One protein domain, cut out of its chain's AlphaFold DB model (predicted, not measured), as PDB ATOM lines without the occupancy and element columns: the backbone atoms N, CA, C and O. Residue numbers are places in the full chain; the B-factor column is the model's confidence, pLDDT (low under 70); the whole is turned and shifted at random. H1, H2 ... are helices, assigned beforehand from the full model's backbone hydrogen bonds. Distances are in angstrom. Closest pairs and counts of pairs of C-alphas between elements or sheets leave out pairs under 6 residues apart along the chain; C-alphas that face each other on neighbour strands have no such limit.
ATOM      1  N   ASN A  11     175.733 166.710 204.833       96.25
ATOM      2  CA  ASN A  11     174.582 167.579 205.098       96.25
ATOM      3  C   ASN A  11     174.956 168.725 206.044       96.25
ATOM      4  O   ASN A  11     174.634 169.876 205.779       96.25
ATOM      5  N   LEU A  12     175.727 168.430 207.095       95.44
ATOM      6  CA  LEU A  12     176.207 169.451 208.024       95.44
ATOM      7  C   LEU A  12     177.119 170.487 207.345       95.44
ATOM      8  O   LEU A  12     177.082 171.658 207.713       95.44
ATOM      9  N   ILE A  13     177.931 170.067 206.369       95.88
ATOM     10  CA  ILE A  13     178.769 170.981 205.581       95.88
ATOM     11  C   ILE A  13     177.887 171.871 204.709       95.88
ATOM     12  O   ILE A  13     178.080 173.080 204.709       95.88
ATOM     13  N   MET A  14     176.915 171.289 204.002       96.81
ATOM     14  CA  MET A  14     176.008 172.028 203.120       96.81
ATOM     15  C   MET A  14     175.173 173.057 203.886       96.81
ATOM     16  O   MET A  14     175.059 174.197 203.449       96.81
ATOM     17  N   GLU A  15     174.645 172.682 205.052       96.81
ATOM     18  CA  GLU A  15     173.847 173.568 205.906       96.81
ATOM     19  C   GLU A  15     174.629 174.790 206.413       96.81
ATOM     20  O   GLU A  15     174.039 175.837 206.659       96.81
ATOM     21  N   GLU A  16     175.945 174.669 206.588       96.19
ATOM     22  CA  GLU A  16     176.815 175.736 207.103       96.19
ATOM     23  C   GLU A  16     177.761 176.300 206.036       96.19
ATOM     24  O   GLU A  16     178.682 177.055 206.362       96.19
ATOM     25  N   TRP A  17     177.563 175.943 204.766       96.69
ATOM     26  CA  TRP A  17     178.513 176.236 203.694       96.69
ATOM     27  C   TRP A  17     178.753 177.734 203.528       96.69
ATOM     28  O   TRP A  17     179.897 178.176 203.434       96.69
ATOM     29  N   GLU A  18     177.689 178.532 203.603       97.00
ATOM     30  CA  GLU A  18     177.790 179.987 203.516       97.00
ATOM     31  C   GLU A  18     178.641 180.569 204.659       97.00
ATOM     32  O   GLU A  18     179.479 181.445 204.439       97.00
ATOM     33  N   ASN A  19     178.502 180.044 205.881       94.56
ATOM     34  CA  ASN A  19     179.316 180.470 207.019       94.56
ATOM     35  C   ASN A  19     180.789 180.075 206.839       94.56
ATOM     36  O   ASN A  19     181.677 180.870 207.154       94.56
ATOM     37  N   ILE A  20     181.057 178.882 206.300       95.25
ATOM     38  CA  ILE A  20     182.416 178.436 205.956       95.25
ATOM     39  C   ILE A  20     183.036 179.380 204.919       95.25
ATOM     40  O   ILE A  20     184.142 179.877 205.135       95.25
ATOM     41  N   GLN A  21     182.318 179.685 203.835       96.06
ATOM     42  CA  GLN A  21     182.786 180.603 202.793       96.06
ATOM     43  C   GLN A  21     183.060 181.999 203.352       96.06
ATOM     44  O   GLN A  21     184.122 182.558 203.090       96.06
ATOM     45  N   ARG A  22     182.161 182.544 204.180       94.62
ATOM     46  CA  ARG A  22     182.364 183.845 204.837       94.62
ATOM     47  C   ARG A  22     183.619 183.860 205.705       94.62
ATOM     48  O   ARG A  22     184.355 184.846 205.679       94.62
ATOM     49  N   ILE A  23     183.889 182.787 206.451       94.38
ATOM     50  CA  ILE A  23     185.107 182.666 207.266       94.38
ATOM     51  C   ILE A  23     186.356 182.668 206.379       94.38
ATOM     52  O   ILE A  23     187.289 183.418 206.658       94.38
ATOM     53  N   ILE A  24     186.362 181.869 205.308       93.94
ATOM     54  CA  ILE A  24     187.494 181.778 204.376       93.94
ATOM     55  C   ILE A  24     187.736 183.127 203.693       93.94
ATOM     56  O   ILE A  24     188.859 183.618 203.712       93.94
ATOM     57  N   LEU A  25     186.686 183.768 203.174       95.94
ATOM     58  CA  LEU A  25     186.774 185.089 202.548       95.94
ATOM     59  C   LEU A  25     187.257 186.160 203.530       95.94
ATOM     60  O   LEU A  25     188.063 187.007 203.164       95.94
ATOM     61  N   SER A  26     186.813 186.124 204.788       95.00
ATOM     62  CA  SER A  26     187.272 187.092 205.796       95.00
ATOM     63  C   SER A  26     188.759 186.933 206.122       95.00
ATOM     64  O   SER A  26     189.445 187.921 206.388       95.00
ATOM     65  N   LEU A  27     189.264 185.694 206.103       94.00
ATOM     66  CA  LEU A  27     190.691 185.410 206.265       94.00
ATOM     67  C   LEU A  27     191.494 185.856 205.041       94.00
ATOM     68  O   LEU A  27     192.537 186.487 205.205       94.00
ATOM     69  N   ASP A  28     190.998 185.560 203.840       94.50
ATOM     70  CA  ASP A  28     191.652 185.900 202.574       94.50
ATOM     71  C   ASP A  28     191.756 187.422 202.379       94.50
ATOM     72  O   ASP A  28     192.831 187.963 202.120       94.50
ATOM     73  N   LEU A  29     190.665 188.140 202.663       95.88
ATOM     74  CA  LEU A  29     190.610 189.605 202.648       95.88
ATOM     75  C   LEU A  29     191.304 190.258 203.854       95.88
ATOM     76  O   LEU A  29     191.344 191.485 203.944       95.88
ATOM     77  N   LYS A  30     191.829 189.467 204.802       93.75
ATOM     78  CA  LYS A  30     192.475 189.932 206.043       93.75
ATOM     79  C   LYS A  30     191.615 190.910 206.860       93.75
ATOM     80  O   LYS A  30     192.145 191.724 207.613       93.75
ATOM     81  N   THR A  31     190.288 190.822 206.749       93.31
ATOM     82  CA  THR A  31     189.342 191.674 207.495       93.31
ATOM     83  C   THR A  31     189.204 191.242 208.952       93.31
ATOM     84  O   THR A  31     188.717 191.993 209.796       93.31
ATOM     85  N   THR A  32     189.650 190.027 209.278       91.56
ATOM     86  CA  THR A  32     189.731 189.520 210.644       91.56
ATOM     87  C   THR A  32     190.950 188.619 210.819       91.56
ATOM     88  O   THR A  32     191.511 188.108 209.850       91.56
ATOM     89  N   THR A  33     191.366 188.399 212.065       92.50
ATOM     90  CA  THR A  33     192.487 187.510 212.377       92.50
ATOM     91  C   THR A  33     192.006 186.093 212.676       92.50
ATOM     92  O   THR A  33     190.900 185.862 213.176       92.50
ATOM     93  N   GLN A  34     192.888 185.118 212.448       91.75
ATOM     94  CA  GLN A  34     192.631 183.722 212.798       91.75
ATOM     95  C   GLN A  34     192.320 183.551 214.295       91.75
ATOM     96  O   GLN A  34     191.443 182.764 214.648       91.75
ATOM     97  N   SER A  35     192.980 184.312 215.176       93.44
ATOM     98  CA  SER A  35     192.740 184.260 216.624       93.44
ATOM     99  C   SER A  35     191.314 184.671 216.998       93.44
ATOM    100  O   SER A  35     190.689 184.001 217.821       93.44
ATOM    101  N   ILE A  36     190.757 185.702 216.351       92.38
ATOM    102  CA  ILE A  36     189.370 186.139 216.567       92.38
ATOM    103  C   ILE A  36     188.386 185.063 216.097       92.38
ATOM    104  O   ILE A  36     187.448 184.735 216.826       92.38
ATOM    105  N   ILE A  37     188.599 184.483 214.910       91.62
ATOM    106  CA  ILE A  37     187.742 183.406 214.388       91.62
ATOM    107  C   ILE A  37     187.769 182.195 215.319       91.62
ATOM    108  O   ILE A  37     186.712 181.699 215.710       91.62
ATOM    109  N   VAL A  38     188.958 181.734 215.716       90.62
ATOM    110  CA  VAL A  38     189.110 180.589 216.624       90.62
ATOM    111  C   VAL A  38     188.444 180.874 217.967       90.62
ATOM    112  O   VAL A  38     187.736 180.003 218.481       90.62
ATOM    113  N   GLY A  39     188.605 182.089 218.499       90.56
ATOM    114  CA  GLY A  39     187.925 182.547 219.710       90.56
ATOM    115  C   GLY A  39     186.403 182.467 219.580       90.56
ATOM    116  O   GLY A  39     185.754 181.808 220.390       90.56
ATOM    117  N   LYS A  40     185.827 183.038 218.513       89.12
ATOM    118  CA  LYS A  40     184.375 183.002 218.251       89.12
ATOM    119  C   LYS A  40     183.841 181.580 218.070       89.12
ATOM    120  O   LYS A  40     182.810 181.227 218.642       89.12
ATOM    121  N   LEU A  41     184.540 180.745 217.303       89.69
ATOM    122  CA  LEU A  41     184.136 179.358 217.068       89.69
ATOM    123  C   LEU A  41     184.217 178.505 218.341       89.69
ATOM    124  O   LEU A  41     183.435 177.568 218.511       89.69
ATOM    125  N   SER A  42     185.156 178.823 219.234       87.12
ATOM    126  CA  SER A  42     185.421 178.048 220.450       87.12
ATOM    127  C   SER A  42     184.672 178.544 221.685       87.12
ATOM    128  O   SER A  42     184.523 177.762 222.620       87.12
ATOM    129  N   ALA A  43     184.142 179.773 221.671       82.94
ATOM    130  CA  ALA A  43     183.368 180.349 222.774       82.94
ATOM    131  C   ALA A  43     182.191 179.455 223.217       82.94
ATOM    132  O   ALA A  43     181.892 179.360 224.402       82.94
ATOM    133  N   TYR A  44     181.578 178.722 222.280       73.88
ATOM    134  CA  TYR A  44     180.499 177.769 222.558       73.88
ATOM    135  C   TYR A  44     180.938 176.328 222.268       73.88
ATOM    136  O   TYR A  44     180.496 175.694 221.304       73.88
ATOM    137  N   ALA A  45     181.814 175.799 223.128       59.66
ATOM    138  CA  ALA A  45     182.543 174.542 222.931       59.66
ATOM    139  C   ALA A  45     181.686 173.313 222.560       59.66
ATOM    140  O   ALA A  45     182.172 172.443 221.841       59.66
ATOM    141  N   ARG A  46     180.424 173.228 223.010       59.31
ATOM    142  CA  ARG A  46     179.554 172.055 222.771       59.31
ATOM    143  C   ARG A  46     178.471 172.251 221.703       59.31
ATOM    144  O   ARG A  46     177.778 171.289 221.391       59.31
ATOM    145  N   LYS A  47     178.290 173.460 221.151       68.94
ATOM    146  CA  LYS A  47     177.114 173.776 220.308       68.94
ATOM    147  C   LYS A  47     177.403 174.515 219.001       68.94
ATOM    148  O   LYS A  47     176.466 174.776 218.256       68.94
ATOM    149  N   ASN A  48     178.655 174.839 218.680       88.56
ATOM    150  CA  ASN A  48     178.924 175.563 217.438       88.56
ATOM    151  C   ASN A  48     178.812 174.635 216.208       88.56
ATOM    152  O   ASN A  48     179.688 173.805 215.947       88.56
ATOM    153  N   LYS A  49     177.710 174.781 215.466       91.62
ATOM    154  CA  LYS A  49     177.399 174.003 214.263       91.62
ATOM    155  C   LYS A  49     178.396 174.282 213.132       91.62
ATOM    156  O   LYS A  49     178.950 173.332 212.586       91.62
ATOM    157  N   THR A  50     178.735 175.549 212.892       93.06
ATOM    158  CA  THR A  50     179.749 175.974 211.913       93.06
ATOM    159  C   THR A  50     181.125 175.373 212.207       93.06
ATOM    160  O   THR A  50     181.796 174.882 211.305       93.06
ATOM    161  N   LYS A  51     181.546 175.327 213.479       92.88
ATOM    162  CA  LYS A  51     182.801 174.674 213.891       92.88
ATOM    163  C   LYS A  51     182.803 173.184 213.543       92.88
ATOM    164  O   LYS A  51     183.802 172.673 213.047       92.88
ATOM    165  N   ARG A  52     181.695 172.481 213.802       92.50
ATOM    166  CA  ARG A  52     181.566 171.058 213.450       92.50
ATOM    167  C   ARG A  52     181.569 170.856 211.935       92.50
ATOM    168  O   ARG A  52     182.238 169.945 211.466       92.50
ATOM    169  N   ALA A  53     180.881 171.713 211.186       94.69
ATOM    170  CA  ALA A  53     180.887 171.688 209.727       94.69
ATOM    171  C   ALA A  53     182.294 171.920 209.150       94.69
ATOM    172  O   ALA A  53     182.727 171.169 208.282       94.69
ATOM    173  N   LEU A  54     183.051 172.878 209.701       93.75
ATOM    174  CA  LEU A  54     184.459 173.101 209.352       93.75
ATOM    175  C   LEU A  54     185.320 171.860 209.601       93.75
ATOM    176  O   LEU A  54     186.167 171.539 208.776       93.75
ATOM    177  N   TRP A  55     185.104 171.139 210.705       92.94
ATOM    178  CA  TRP A  55     185.809 169.880 210.960       92.94
ATOM    179  C   TRP A  55     185.422 168.770 209.982       92.94
ATOM    180  O   TRP A  55     186.289 168.012 209.558       92.94
ATOM    181  N   GLU A  56     184.147 168.634 209.616       94.50
ATOM    182  CA  GLU A  56     183.738 167.677 208.578       94.50
ATOM    183  C   GLU A  56     184.379 168.018 207.227       94.50
ATOM    184  O   GLU A  56     184.906 167.125 206.565       94.50
ATOM    185  N   TYR A  57     184.422 169.302 206.862       94.94
ATOM    186  CA  TYR A  57     185.087 169.778 205.650       94.94
ATOM    187  C   TYR A  57     186.603 169.516 205.671       94.94
ATOM    188  O   TYR A  57     187.151 168.940 204.733       94.94
ATOM    189  N   ASP A  58     187.279 169.839 206.775       94.19
ATOM    190  CA  ASP A  58     188.703 169.548 206.983       94.19
ATOM    191  C   ASP A  58     189.006 168.041 206.904       94.19
ATOM    192  O   ASP A  58     190.029 167.634 206.359       94.19
ATOM    193  N   ASN A  59     188.088 167.178 207.354       93.94
ATOM    194  CA  ASN A  59     188.240 165.730 207.203       93.94
ATOM    195  C   ASN A  59     188.187 165.266 205.737       93.94
ATOM    196  O   ASN A  59     188.840 164.269 205.418       93.94
ATOM    197  N   ILE A  60     187.476 165.965 204.841       94.06
ATOM    198  CA  ILE A  60     187.525 165.684 203.393       94.06
ATOM    199  C   ILE A  60     188.938 165.965 202.877       94.06
ATOM    200  O   ILE A  60     189.563 165.082 202.292       94.06
ATOM    201  N   ILE A  61     189.461 167.162 203.154       94.88
ATOM    202  CA  ILE A  61     190.794 167.588 202.704       94.88
ATOM    203  C   ILE A  61     191.873 166.654 203.265       94.88
ATOM    204  O   ILE A  61     192.717 166.163 202.517       94.88
ATOM    205  N   LYS A  62     191.806 166.322 204.560       93.06
ATOM    206  CA  LYS A  62     192.706 165.347 205.191       93.06
ATOM    207  C   LYS A  62     192.634 163.979 204.528       93.06
ATOM    208  O   LYS A  62     193.672 163.365 204.318       93.06
ATOM    209  N   SER A  63     191.435 163.498 204.201       93.12
ATOM    210  CA  SER A  63     191.270 162.200 203.539       93.12
ATOM    211  C   SER A  63     191.919 162.201 202.156       93.12
ATOM    212  O   SER A  63     192.662 161.274 201.847       93.12
ATOM    213  N   LEU A  64     191.707 163.254 201.361       93.69
ATOM    214  CA  LEU A  64     192.352 163.419 200.055       93.69
ATOM    215  C   LEU A  64     193.878 163.457 200.185       93.69
ATOM    216  O   LEU A  64     194.567 162.705 199.502       93.69
ATOM    217  N   TYR A  65     194.394 164.251 201.125       94.31
ATOM    218  CA  TYR A  65     195.826 164.321 201.404       94.31
ATOM    219  C   TYR A  65     196.406 162.967 201.829       94.31
ATOM    220  O   TYR A  65     197.476 162.588 201.370       94.31
ATOM    221  N   PHE A  66     195.718 162.211 202.691       92.56
ATOM    222  CA  PHE A  66     196.193 160.889 203.100       92.56
ATOM    223  C   PHE A  66     196.223 159.904 201.936       92.56
ATOM    224  O   PHE A  66     197.185 159.146 201.823       92.56
ATOM    225  N   LEU A  67     195.206 159.917 201.071       92.81
ATOM    226  CA  LEU A  67     195.195 159.088 199.866       92.81
ATOM    227  C   LEU A  67     196.378 159.438 198.957       92.81
ATOM    228  O   LEU A  67     197.122 158.540 198.567       92.81
ATOM    229  N   GLU A  68     196.620 160.726 198.712       94.50
ATOM    230  CA  GLU A  68     197.775 161.195 197.940       94.50
ATOM    231  C   GLU A  68     199.106 160.806 198.604       94.50
ATOM    232  O   GLU A  68     200.027 160.330 197.945       94.50
ATOM    233  N   TYR A  69     199.211 160.945 199.926       94.06
ATOM    234  CA  TYR A  69     200.395 160.567 200.694       94.06
ATOM    235  C   TYR A  69     200.686 159.058 200.616       94.06
ATOM    236  O   TYR A  69     201.845 158.636 200.566       94.06
ATOM    237  N   ILE A  70     199.652 158.215 200.617       92.19
ATOM    238  CA  ILE A  70     199.798 156.756 200.516       92.19
ATOM    239  C   ILE A  70     200.166 156.329 199.091       92.19
ATOM    240  O   ILE A  70     200.937 155.381 198.926       92.19
ATOM    241  N   ASP A  71     199.685 157.033 198.075       93.94
ATOM    242  CA  ASP A  71     199.955 156.690 196.679       93.94
ATOM    243  C   ASP A  71     201.316 157.234 196.201       93.94
ATOM    244  O   ASP A  71     202.124 156.533 195.590       93.94
ATOM    245  N   SER A  72     201.648 158.468 196.581       95.69
ATOM    246  CA  SER A  72     202.803 159.189 196.050       95.69
ATOM    247  C   SER A  72     204.063 159.056 196.908       95.69
ATOM    248  O   SER A  72     204.202 159.621 197.999       95.69
TER     249      SER A  72
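Overview. This is residues 11 to 72 of the 198 residues of the protein "Tn3 transposase DDE domain-containing protein" of Bacillus sp. 166amftsu (UniProt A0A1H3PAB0). A small body with one long arm: the short helices H1, H2 and H3 gather at the beginning of a long helix, H4, whose residues 58 to 71, with Ser 72 after them, stick out from the body. H2 and H3 run opposite ways side by side with a narrow gap between them, and H4 sets off across H2 from the end of the pair where H2 begins and H3 ends, giving an L with H4 as its long limb; H1 packs on the first part of H4. The printed part has 62 residues with four named helices, H1, H2, H3 and H4 along the chain, and no named strand; the class is all helix. The whole is loose, with a radius of gyration of the C-alphas of 13.4 A, and its C-alphas span 38 by 26 by 19 A.

Arrangement. H1, residues 11 to 15, touches H4, residues 49 to 71, through residues 49 to 57 of H4 alone; the closest C-alphas are those of Ile 13 and Ala 53, 4.7 A apart. H2, residues 17 to 28, meets H1 only through their link. H2 touches H4 with residues 17 to 20 alone, against residues 50 to 54 of H4; the closest C-alphas are those of Ile 20 and Leu 54, 6.6 A apart. The lines of H2 and H4 are about perpendicular, at 75 degrees. H3, residues 34 to 42, is close to H2 but not clearly touching, with the closest C-alphas, those of Leu 27 and Gln 34, 7.0 A apart. H2 and H3 run opposite ways at a shallow tilt of 26 degrees. H3 and H4 only just touch, with 3 pairs of C-alphas within 8 A, and only at the corner by their link; the closest are those of Leu 41 and Lys 51, 5.8 A apart. They run opposite ways at a steep tilt of 63 degrees. H1 and H3 are apart. H4 is the hub, touching three helices. In H1, H2, H3 and H4 every O i to N i+4 pair is within hydrogen-bond range.

Along the chain. H1 begins at C-alpha 11, (174.582, 167.579, 205.098). H2 is 16.3 A from first to last C-alpha and H3 11.9 A; H1 is 6.1 A. H4 begins at C-alpha 49, (177.399, 174.003, 214.263), and ends 33.4 A away at C-alpha 71, (199.955, 156.690, 196.679).

Size, cuts and confidence. The C-alphas farthest apart are those of Tyr 44 and Ser 72, at 39.3 A. Without residues 58 to 72, which stand free, the body spans 28 by 21 by 12 A. The printed part has no cut. The links H1 to H2 and H2 to H3 are tight and that from H3 to H4 is short. The mean pLDDT of the printed part is 91.7; residues 45 to 47 are under 70.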